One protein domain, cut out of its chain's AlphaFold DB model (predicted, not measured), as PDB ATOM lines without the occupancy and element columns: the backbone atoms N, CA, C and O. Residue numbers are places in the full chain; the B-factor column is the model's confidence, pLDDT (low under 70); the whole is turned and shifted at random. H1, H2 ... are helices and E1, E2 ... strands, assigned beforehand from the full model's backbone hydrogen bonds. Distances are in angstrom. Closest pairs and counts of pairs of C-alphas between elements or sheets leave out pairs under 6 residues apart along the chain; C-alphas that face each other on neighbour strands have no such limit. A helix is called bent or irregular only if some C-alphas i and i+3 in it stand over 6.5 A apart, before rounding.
ATOM      1  N   ARG A   9     167.218 212.045 232.020       93.88
ATOM      2  CA  ARG A   9     166.645 212.757 230.878       93.88
ATOM      3  C   ARG A   9     166.376 211.846 229.685       93.88
ATOM      4  O   ARG A   9     165.327 211.983 229.059       93.88
ATOM      5  N   GLU A  10     167.299 210.956 229.344       91.12
ATOM      6  CA  GLU A  10     167.134 210.009 228.236       91.12
ATOM      7  C   GLU A  10     166.055 208.969 228.556       91.12
ATOM      8  O   GLU A  10     165.234 208.668 227.689       91.12
ATOM      9  N   ILE A  11     165.983 208.508 229.809       89.69
ATOM     10  CA  ILE A  11     164.921 207.606 230.286       89.69
ATOM     11  C   ILE A  11     163.562 208.318 230.220       89.69
ATOM     12  O   ILE A  11     162.647 207.827 229.564       89.69
ATOM     13  N   LEU A  12     163.454 209.533 230.776       92.50
ATOM     14  CA  LEU A  12     162.237 210.350 230.707       92.50
ATOM     15  C   LEU A  12     161.794 210.592 229.260       92.50
ATOM     16  O   LEU A  12     160.609 210.556 228.950       92.50
ATOM     17  N   THR A  13     162.746 210.866 228.369       93.88
ATOM     18  CA  THR A  13     162.470 211.090 226.946       93.88
ATOM     19  C   THR A  13     161.893 209.834 226.307       93.88
ATOM     20  O   THR A  13     160.900 209.920 225.590       93.88
ATOM     21  N   ASN A  14     162.477 208.667 226.584       89.62
ATOM     22  CA  ASN A  14     161.971 207.401 226.071       89.62
ATOM     23  C   ASN A  14     160.556 207.090 226.590       89.62
ATOM     24  O   ASN A  14     159.692 206.706 225.800       89.62
ATOM     25  N   ASP A  15     160.304 207.329 227.877       89.19
ATOM     26  CA  ASP A  15     158.994 207.126 228.501       89.19
ATOM     27  C   ASP A  15     157.939 208.065 227.911       89.19
ATOM     28  O   ASP A  15     156.864 207.625 227.510       89.19
ATOM     29  N   LEU A  16     158.253 209.356 227.769       92.50
ATOM     30  CA  LEU A  16     157.323 210.338 227.205       92.50
ATOM     31  C   LEU A  16     157.034 210.109 225.718       92.50
ATOM     32  O   LEU A  16     155.976 210.520 225.244       92.50
ATOM     33  N   LEU A  17     157.946 209.473 224.982       91.50
ATOM     34  CA  LEU A  17     157.732 209.090 223.588       91.50
ATOM     35  C   LEU A  17     157.028 207.737 223.435       91.50
ATOM     36  O   LEU A  17     156.680 207.376 222.312       91.50
ATOM     37  N   THR A  18     156.782 206.997 224.518       87.88
ATOM     38  CA  THR A  18     156.181 205.661 224.468       87.88
ATOM     39  C   THR A  18     154.766 205.671 225.044       87.88
ATOM     40  O   THR A  18     154.558 205.780 226.247       87.88
ATOM     41  N   GLU A  19     153.760 205.502 224.187       82.19
ATOM     42  CA  GLU A  19     152.366 205.345 224.613       82.19
ATOM     43  C   GLU A  19     152.043 203.859 224.812       82.19
ATOM     44  O   GLU A  19     152.120 203.068 223.869       82.19
ATOM     45  N   SER A  20     151.651 203.475 226.028       78.81
ATOM     46  CA  SER A  20     151.213 202.112 226.355       78.81
ATOM     47  C   SER A  20     149.692 202.040 226.457       78.81
ATOM     48  O   SER A  20     149.059 202.870 227.109       78.81
ATOM     49  N   VAL A  21     149.099 201.034 225.817       76.50
ATOM     50  CA  VAL A  21     147.659 200.761 225.854       76.50
ATOM     51  C   VAL A  21     147.434 199.357 226.390       76.50
ATOM     52  O   VAL A  21     147.837 198.372 225.767       76.50
ATOM     53  N   ASP A  22     146.743 199.265 227.522       78.50
ATOM     54  CA  ASP A  22     146.301 197.984 228.058       78.50
ATOM     55  C   ASP A  22     145.074 197.484 227.300       78.50
ATOM     56  O   ASP A  22     144.052 198.160 227.164       78.50
ATOM     57  N   THR A  23     145.180 196.263 226.791       79.81
ATOM     58  CA  THR A  23     144.098 195.565 226.101       79.81
ATOM     59  C   THR A  23     143.829 194.231 226.785       79.81
ATOM     60  O   THR A  23     144.657 193.728 227.543       79.81
ATOM     61  N   MET A  24     142.695 193.590 226.478       76.00
ATOM     62  CA  MET A  24     142.418 192.237 226.988       76.00
ATOM     63  C   MET A  24     143.489 191.203 226.588       76.00
ATOM     64  O   MET A  24     143.562 190.144 227.206       76.00
ATOM     65  N   SER A  25     144.306 191.488 225.567       79.38
ATOM     66  CA  SER A  25     145.409 190.638 225.103       79.38
ATOM     67  C   SER A  25     146.785 191.004 225.675       79.38
ATOM     68  O   SER A  25     147.761 190.345 225.326       79.38
ATOM     69  N   GLY A  26     146.869 192.013 226.546       79.81
ATOM     70  CA  GLY A  26     148.115 192.503 227.139       79.81
ATOM     71  C   GLY A  26     148.372 193.982 226.854       79.81
ATOM     72  O   GLY A  26     147.560 194.663 226.218       79.81
ATOM     73  N   THR A  27     149.509 194.471 227.338       79.50
ATOM     74  CA  THR A  27     149.966 195.848 227.130       79.50
ATOM     75  C   THR A  27     150.651 195.961 225.771       79.50
ATOM     76  O   THR A  27     151.581 195.213 225.467       79.50
ATOM     77  N   HIS A  28     150.189 196.893 224.942       80.00
ATOM     78  CA  HIS A  28     150.820 197.229 223.670       80.00
ATOM     79  C   HIS A  28     151.418 198.630 223.748       80.00
ATOM     80  O   HIS A  28     150.686 199.598 223.941       80.00
ATOM     81  N   SER A  29     152.733 198.734 223.562       83.19
ATOM     82  CA  SER A  29     153.452 200.009 223.577       83.19
ATOM     83  C   SER A  29     153.803 200.457 222.160       83.19
ATOM     84  O   SER A  29     154.276 199.664 221.344       83.19
ATOM     85  N   THR A  30     153.564 201.731 221.862       84.38
ATOM     86  CA  THR A  30     153.939 202.386 220.605       84.38
ATOM     87  C   THR A  30     154.906 203.518 220.913       84.38
ATOM     88  O   THR A  30     154.548 204.454 221.624       84.38
ATOM     89  N   ARG A  31     156.124 203.443 220.368       86.81
ATOM     90  CA  ARG A  31     157.133 204.500 220.490       86.81
ATOM     91  C   ARG A  31     157.027 205.467 219.313       86.81
ATOM     92  O   ARG A  31     157.073 205.053 218.153       86.81
ATOM     93  N   HIS A  32     156.893 206.748 219.614       87.12
ATOM     94  CA  HIS A  32     156.779 207.836 218.651       87.12
ATOM     95  C   HIS A  32     158.153 208.391 218.282       87.12
ATOM     96  O   HIS A  32     159.073 208.403 219.093       87.12
ATOM     97  N   ALA A  33     158.293 208.874 217.046       84.06
ATOM     98  CA  ALA A  33     159.571 209.379 216.536       84.06
ATOM     99  C   ALA A  33     159.935 210.791 217.040       84.06
ATOM    100  O   ALA A  33     161.056 211.241 216.838       84.06
ATOM    101  N   SER A  34     158.981 211.535 217.613       87.00
ATOM    102  CA  SER A  34     159.203 212.885 218.151       87.00
ATOM    103  C   SER A  34     158.055 213.316 219.061       87.00
ATOM    104  O   SER A  34     156.958 212.758 218.989       87.00
ATOM    105  N   PHE A  35     158.271 214.368 219.852       89.00
ATOM    106  CA  PHE A  35     157.241 214.921 220.735       89.00
ATOM    107  C   PHE A  35     156.014 215.435 219.964       89.00
ATOM    108  O   PHE A  35     154.879 215.284 220.404       89.00
ATOM    109  N   ALA A  36     156.224 215.993 218.768       86.88
ATOM    110  CA  ALA A  36     155.143 216.475 217.909       86.88
ATOM    111  C   ALA A  36     154.292 215.341 217.303       86.88
ATOM    112  O   ALA A  36     153.194 215.598 216.813       86.88
ATOM    113  N   ALA A  37     154.801 214.104 217.308       86.19
ATOM    114  CA  ALA A  37     154.092 212.934 216.799       86.19
ATOM    115  C   ALA A  37     153.176 212.276 217.846       86.19
ATOM    116  O   ALA A  37     152.402 211.392 217.481       86.19
ATOM    117  N   LEU A  38     153.241 212.709 219.112       86.88
ATOM    118  CA  LEU A  38     152.390 212.189 220.181       86.88
ATOM    119  C   LEU A  38     150.908 212.380 219.847       86.88
ATOM    120  O   LEU A  38     150.482 213.458 219.422       86.88
ATOM    121  N   ALA A  39     150.102 211.342 220.081       82.00
ATOM    122  CA  ALA A  39     148.666 211.404 219.827       82.00
ATOM    123  C   ALA A  39     147.958 212.338 220.820       82.00
ATOM    124  O   ALA A  39     146.929 212.942 220.498       82.00
ATOM    125  N   LYS A  40     148.518 212.479 222.028       84.25
ATOM    126  CA  LYS A  40     148.040 213.386 223.069       84.25
ATOM    127  C   LYS A  40     149.209 214.147 223.688       84.25
ATOM    128  O   LYS A  40     150.194 213.552 224.106       84.25
ATOM    129  N   ALA A  41     149.062 215.466 223.810       88.00
ATOM    130  CA  ALA A  41     150.041 216.276 224.527       88.00
ATOM    131  C   ALA A  41     150.096 215.851 226.010       88.00
ATOM    132  O   ALA A  41     149.034 215.674 226.629       88.00
ATOM    133  N   PRO A  42     151.294 215.714 226.599       91.62
ATOM    134  CA  PRO A  42     151.415 215.412 228.012       91.62
ATOM    135  C   PRO A  42     150.918 216.588 228.857       91.62
ATOM    136  O   PRO A  42     150.923 217.750 228.452       91.62
ATOM    137  N   THR A  43     150.481 216.268 230.066       92.12
ATOM    138  CA  THR A  43     150.073 217.235 231.090       92.12
ATOM    139  C   THR A  43     151.144 217.308 232.181       92.12
ATOM    140  O   THR A  43     151.939 216.374 232.296       92.12
ATOM    141  N   PRO A  44     151.159 218.341 233.045       91.50
ATOM    142  CA  PRO A  44     152.073 218.361 234.186       91.50
ATOM    143  C   PRO A  44     152.013 217.080 235.031       91.50
ATOM    144  O   PRO A  44     153.055 216.547 235.388       91.50
ATOM    145  N   ALA A  45     150.812 216.552 235.294       89.62
ATOM    146  CA  ALA A  45     150.639 215.335 236.086       89.62
ATOM    147  C   ALA A  45     151.305 214.113 235.439       89.62
ATOM    148  O   ALA A  45     152.094 213.441 236.091       89.62
ATOM    149  N   THR A  46     151.069 213.884 234.144       91.06
ATOM    150  CA  THR A  46     151.662 212.740 233.429       91.06
ATOM    151  C   THR A  46     153.185 212.847 233.328       91.06
ATOM    152  O   THR A  46     153.870 211.833 233.335       91.06
ATOM    153  N   VAL A  47     153.737 214.066 233.249       94.00
ATOM    154  CA  VAL A  47     155.196 214.271 233.240       94.00
ATOM    155  C   VAL A  47     155.804 213.985 234.611       94.00
ATOM    156  O   VAL A  47     156.835 213.326 234.678       94.00
ATOM    157  N   TRP A  48     155.179 214.424 235.708       92.88
ATOM    158  CA  TRP A  48     155.673 214.098 237.051       92.88
ATOM    159  C   TRP A  48     155.517 212.615 237.390       92.88
ATOM    160  O   TRP A  48     156.407 212.056 238.018       92.88
ATOM    161  N   GLU A  49     154.456 211.953 236.928       91.25
ATOM    162  CA  GLU A  49     154.339 210.491 237.020       91.25
ATOM    163  C   GLU A  49     155.460 209.778 236.258       91.25
ATOM    164  O   GLU A  49     156.040 208.834 236.792       91.25
ATOM    165  N   ALA A  50     155.817 210.258 235.061       91.81
ATOM    166  CA  ALA A  50     156.957 209.732 234.317       91.81
ATOM    167  C   ALA A  50     158.277 209.965 235.069       91.81
ATOM    168  O   ALA A  50     159.054 209.033 235.216       91.81
ATOM    169  N   ILE A  51     158.515 211.158 235.630       92.50
ATOM    170  CA  ILE A  51     159.721 211.429 236.438       92.50
ATOM    171  C   ILE A  51     159.768 210.535 237.687       92.50
ATOM    172  O   ILE A  51     160.832 210.016 238.005       92.50
ATOM    173  N   HIS A  52     158.643 210.299 238.365       90.38
ATOM    174  CA  HIS A  52     158.574 209.309 239.445       90.38
ATOM    175  C   HIS A  52     158.947 207.906 238.943       90.38
ATOM    176  O   HIS A  52     159.750 207.229 239.574       90.38
ATOM    177  N   GLY A  53     158.434 207.491 237.780       87.12
ATOM    178  CA  GLY A  53     158.827 206.236 237.137       87.12
ATOM    179  C   GLY A  53     160.332 206.158 236.871       87.12
ATOM    180  O   GLY A  53     160.948 205.147 237.189       87.12
ATOM    181  N   VAL A  54     160.938 207.242 236.378       87.12
ATOM    182  CA  VAL A  54     162.392 207.350 236.198       87.12
ATOM    183  C   VAL A  54     163.120 207.170 237.529       87.12
ATOM    184  O   VAL A  54     164.086 206.419 237.573       87.12
ATOM    185  N   MET A  55     162.659 207.812 238.605       85.88
ATOM    186  CA  MET A  55     163.257 207.693 239.942       85.88
ATOM    187  C   MET A  55     163.207 206.255 240.477       85.88
ATOM    188  O   MET A  55     164.213 205.781 240.998       85.88
ATOM    189  N   GLU A  56     162.087 205.554 240.294       80.44
ATOM    190  CA  GLU A  56     161.908 204.151 240.705       80.44
ATOM    191  C   GLU A  56     162.734 203.172 239.857       80.44
ATOM    192  O   GLU A  56     163.203 202.147 240.346       80.44
ATOM    193  N   GLN A  57     162.926 203.488 238.574       72.56
ATOM    194  CA  GLN A  57     163.698 202.681 237.629       72.56
ATOM    195  C   GLN A  57     165.206 202.932 237.697       72.56
ATOM    196  O   GLN A  57     165.943 202.302 236.936       72.56
ATOM    197  N   MET A  58     165.695 203.832 238.562       70.44
ATOM    198  CA  MET A  58     167.131 204.063 238.748       70.44
ATOM    199  C   MET A  58     167.789 202.825 239.368       70.44
ATOM    200  O   MET A  58     168.118 202.776 240.549       70.44
ATOM    201  N   HIS A  59     168.015 201.800 238.553       61.75
ATOM    202  CA  HIS A  59     168.810 200.647 238.912       61.75
ATOM    203  C   HIS A  59     170.271 201.047 238.785       61.75
ATOM    204  O   HIS A  59     170.881 201.058 237.713       61.75
ATOM    205  N   TYR A  60     170.862 201.374 239.923       58.94
ATOM    206  CA  TYR A  60     172.301 201.502 240.035       58.94
ATOM    207  C   TYR A  60     172.906 200.210 239.501       58.94
ATOM    208  O   TYR A  60     172.513 199.119 239.906       58.94
ATOM    209  N   PHE A  61     173.841 200.336 238.561       56.50
ATOM    210  CA  PHE A  61     174.510 199.210 237.905       56.50
ATOM    211  C   PHE A  61     173.690 198.514 236.790       56.50
ATOM    212  O   PHE A  61     173.483 197.304 236.829       56.50
ATOM    213  N   HIS A  62     173.386 199.226 235.695       53.66
ATOM    214  CA  HIS A  62     173.162 198.607 234.370       53.66
ATOM    215  C   HIS A  62     174.472 198.005 233.819       53.66
ATOM    216  O   HIS A  62     175.041 198.446 232.815       53.66
ATOM    217  N   LEU A  63     175.037 197.028 234.529       49.97
ATOM    218  CA  LEU A  63     176.186 196.266 234.058       49.97
ATOM    219  C   LEU A  63     175.727 195.383 232.893       49.97
ATOM    220  O   LEU A  63     175.110 194.345 233.109       49.97
ATOM    221  N   ASN A  64     176.096 195.780 231.674       49.56
ATOM    222  CA  ASN A  64     175.877 195.034 230.430       49.56
ATOM    223  C   ASN A  64     174.405 194.844 230.038       49.56
ATOM    224  O   ASN A  64     173.985 193.715 229.790       49.56
ATOM    225  N   ASP A  65     173.647 195.934 229.926       53.28
ATOM    226  CA  ASP A  65     172.364 195.872 229.229       53.28
ATOM    227  C   ASP A  65     172.595 195.923 227.700       53.28
ATOM    228  O   ASP A  65     173.156 196.902 227.205       53.28
ATOM    229  N   PRO A  66     172.268 194.878 226.920       46.84
ATOM    230  CA  PRO A  66     172.388 194.914 225.464       46.84
ATOM    231  C   PRO A  66     171.348 195.826 224.789       46.84
ATOM    232  O   PRO A  66     171.475 196.082 223.593       46.84
ATOM    233  N   GLU A  67     170.358 196.355 225.516       52.84
ATOM    234  CA  GLU A  67     169.344 197.278 224.983       52.84
ATOM    235  C   GLU A  67     169.832 198.733 224.873       52.84
ATOM    236  O   GLU A  67     169.051 199.626 224.560       52.84
ATOM    237  N   LEU A  68     171.137 198.994 225.042       50.66
ATOM    238  CA  LEU A  68     171.723 200.340 224.922       50.66
ATOM    239  C   LEU A  68     171.483 201.007 223.547       50.66
ATOM    240  O   LEU A  68     171.584 202.226 223.444       50.66
ATOM    241  N   GLU A  69     171.130 200.237 222.511       48.25
ATOM    242  CA  GLU A  69     170.715 200.740 221.188       48.25
ATOM    243  C   GLU A  69     169.272 201.300 221.149       48.25
ATOM    244  O   GLU A  69     168.855 201.817 220.115       48.25
ATOM    245  N   GLN A  70     168.509 201.215 222.247       61.12
ATOM    246  CA  GLN A  70     167.085 201.583 222.308       61.12
ATOM    247  C   GLN A  70     166.795 202.889 223.074       61.12
ATOM    248  O   GLN A  70     165.643 203.322 223.120       61.12
ATOM    249  N   TRP A  71     167.808 203.538 223.660       76.25
ATOM    250  CA  TRP A  71     167.614 204.782 224.417       76.25
ATOM    251  C   TRP A  71     167.450 206.006 223.518       76.25
ATOM    252  O   TRP A  71     167.849 206.014 222.352       76.25
ATOM    253  N   ALA A  72     166.833 207.051 224.077       85.69
ATOM    254  CA  ALA A  72     166.523 208.265 223.343       85.69
ATOM    255  C   ALA A  72     167.776 208.927 222.748       85.69
ATOM    256  O   ALA A  72     168.779 209.143 223.424       85.69
ATOM    257  N   THR A  73     167.697 209.295 221.475       89.31
ATOM    258  CA  THR A  73     168.753 210.051 220.796       89.31
ATOM    259  C   THR A  73     168.795 211.500 221.285       89.31
ATOM    260  O   THR A  73     167.806 212.034 221.785       89.31
ATOM    261  N   SER A  74     169.913 212.201 221.065       90.69
ATOM    262  CA  SER A  74     170.000 213.632 221.396       90.69
ATOM    263  C   SER A  74     168.955 214.483 220.658       90.69
ATOM    264  O   SER A  74     168.497 215.484 221.198       90.69
ATOM    265  N   GLU A  75     168.547 214.088 219.446       93.06
ATOM    266  CA  GLU A  75     167.477 214.765 218.700       93.06
ATOM    267  C   GLU A  75     166.108 214.566 219.368       93.06
ATOM    268  O   GLU A  75     165.341 215.518 219.512       93.06
ATOM    269  N   GLU A  76     165.820 213.352 219.839       94.06
ATOM    270  CA  GLU A  76     164.597 213.049 220.587       94.06
ATOM    271  C   GLU A  76     164.559 213.791 221.927       94.06
ATOM    272  O   GLU A  76     163.534 214.382 222.268       94.06
ATOM    273  N   VAL A  77     165.684 213.837 222.651       95.00
ATOM    274  CA  VAL A  77     165.814 214.589 223.910       95.00
ATOM    275  C   VAL A  77     165.513 216.071 223.690       95.00
ATOM    276  O   VAL A  77     164.730 216.661 224.437       95.00
ATOM    277  N   GLU A  78     166.077 216.681 222.647       95.62
ATOM    278  CA  GLU A  78     165.818 218.090 222.336       95.62
ATOM    279  C   GLU A  78     164.389 218.331 221.831       95.62
ATOM    280  O   GLU A  78     163.786 219.360 222.159       95.62
ATOM    281  N   SER A  79     163.797 217.370 221.112       95.56
ATOM    282  CA  SER A  79     162.382 217.410 220.725       95.56
ATOM    283  C   SER A  79     161.465 217.438 221.952       95.56
ATOM    284  O   SER A  79     160.592 218.304 222.039       95.56
ATOM    285  N   VAL A  80     161.688 216.549 222.927       96.31
ATOM    286  CA  VAL A  80     160.909 216.504 224.174       96.31
ATOM    287  C   VAL A  80     161.149 217.754 225.018       96.31
ATOM    288  O   VAL A  80     160.187 218.364 225.484       96.31
ATOM    289  N   ARG A  81     162.403 218.200 225.175       96.25
ATOM    290  CA  ARG A  81     162.740 219.429 225.914       96.25
ATOM    291  C   ARG A  81     161.997 220.641 225.352       96.25
ATOM    292  O   ARG A  81     161.390 221.390 226.119       96.25
ATOM    293  N   THR A  82     162.028 220.812 224.030       96.25
ATOM    294  CA  THR A  82     161.347 221.912 223.334       96.25
ATOM    295  C   THR A  82     159.839 221.829 223.537       96.25
ATOM    296  O   THR A  82     159.226 222.805 223.965       96.25
ATOM    297  N   GLY A  83     159.246 220.652 223.328       96.38
ATOM    298  CA  GLY A  83     157.809 220.450 223.494       96.38
ATOM    299  C   GLY A  83     157.310 220.713 224.919       96.38
ATOM    300  O   GLY A  83     156.299 221.388 225.112       96.38
ATOM    301  N   LEU A  84     158.040 220.255 225.940       96.94
ATOM    302  CA  LEU A  84     157.710 220.538 227.343       96.94
ATOM    303  C   LEU A  84     157.817 222.031 227.681       96.94
ATOM    304  O   LEU A  84     157.004 222.537 228.462       96.94
ATOM    305  N   ALA A  85     158.786 222.738 227.091       96.50
ATOM    306  CA  ALA A  85     158.947 224.177 227.266       96.50
ATOM    307  C   ALA A  85     157.813 224.968 226.593       96.50
ATOM    308  O   ALA A  85     157.267 225.885 227.203       96.50
ATOM    309  N   GLU A  86     157.400 224.583 225.382       96.38
ATOM    310  CA  GLU A  86     156.268 225.193 224.666       96.38
ATOM    311  C   GLU A  86     154.937 225.010 225.408       96.38
ATOM    312  O   GLU A  86     154.096 225.910 225.410       96.38
ATOM    313  N   LEU A  87     154.762 223.877 226.096       95.69
ATOM    314  CA  LEU A  87     153.616 223.629 226.978       95.69
ATOM    315  C   LEU A  87     153.725 224.342 228.338       95.69
ATOM    316  O   LEU A  87     152.780 224.297 229.127       95.69
ATOM    317  N   GLY A  88     154.864 224.971 228.646       95.81
ATOM    318  CA  GLY A  88     155.132 225.622 229.930       95.81
ATOM    319  C   GLY A  88     155.318 224.657 231.108       95.81
ATOM    320  O   GLY A  88     155.352 225.100 232.253       95.81
TER     321      GLY A  88
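This is residues 9 to 88 of the 312 residues of an uncharacterized protein of Leucobacter sp. OAMSW11 (UniProt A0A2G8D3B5). A short helix, H1, lies near the middle, with two longer helices, H2 and H4, packed on different sides of it at steep angles, while a narrow strand hairpin, E1 and E2, leads away from this core and sticks out at its tip, residues 22 to 27. A second stretch, residues 59 to 69, loops out and takes in most of the small, irregular helix H3. The printed part has 80 residues, with four named helices and two named strands in the order H1, E1, E2, H2, H3, H4; the two strands make one antiparallel sheet, and the class is mixed, helices and strands. The whole is compact, with a radius of gyration of the C-alphas of 13.3 A and spans of 36 by 34 by 22 A.

H1, residues 9 to 16, begins with C-alpha 9 at (166.645, 212.757, 230.878). E1, residues 18 to 23, is 15.8 A long from first to last C-alpha, and E2, residues 26 to 31, is 16.4 A long. H2, residues 44 to 56, begins with C-alpha 44 at (152.073, 218.361, 234.186) and is 18.5 A long. H3, residues 66 to 70, is irregular: C-alphas 66 and 69 are 7.4 A apart. H4, residues 74 to 86, is 18.2 A long and ends with C-alpha 86 at (156.268, 225.193, 224.666).

H1 touches H2, the closest C-alphas being those of Leu 12 and Val 54, 6.3 A apart. Their lines stand at a steep tilt of 56 degrees, opposite ways. H1 also touches H4, which meets it with residues 76 to 80 alone; the closest C-alphas, of Thr 13 and Val 77, are 5.7 A apart. This tilt, 69 degrees, is steep, only just short of about perpendicular, and the two run the same way. H2 and H4 are apart. E1 and E2 form a hairpin, antiparallel with 159 degrees between their directions; N 21 and O 28, 2.8 A apart, and N 30 and O 19, 2.8 A apart, are within hydrogen-bond range. H3 touches no helix and is apart from both strands. In H1, H2 and H4 every O i to N i+4 pair is within hydrogen-bond range; in H3 0 of 1 is, and 1 of 2 O i to N i+3 pairs.

The two C-alphas farthest apart, of Asn 64 and Gly 88, are 37.0 A apart. Without the stretches that stand free, residues 22 to 27 and 59 to 69, the body spans 27 by 25 by 25 A. The printed part has no cut. The link from E2 to H2, residues 32 to 43, is long. The mean pLDDT of the printed part is 82.9, and residues 59 to 70 are under 70.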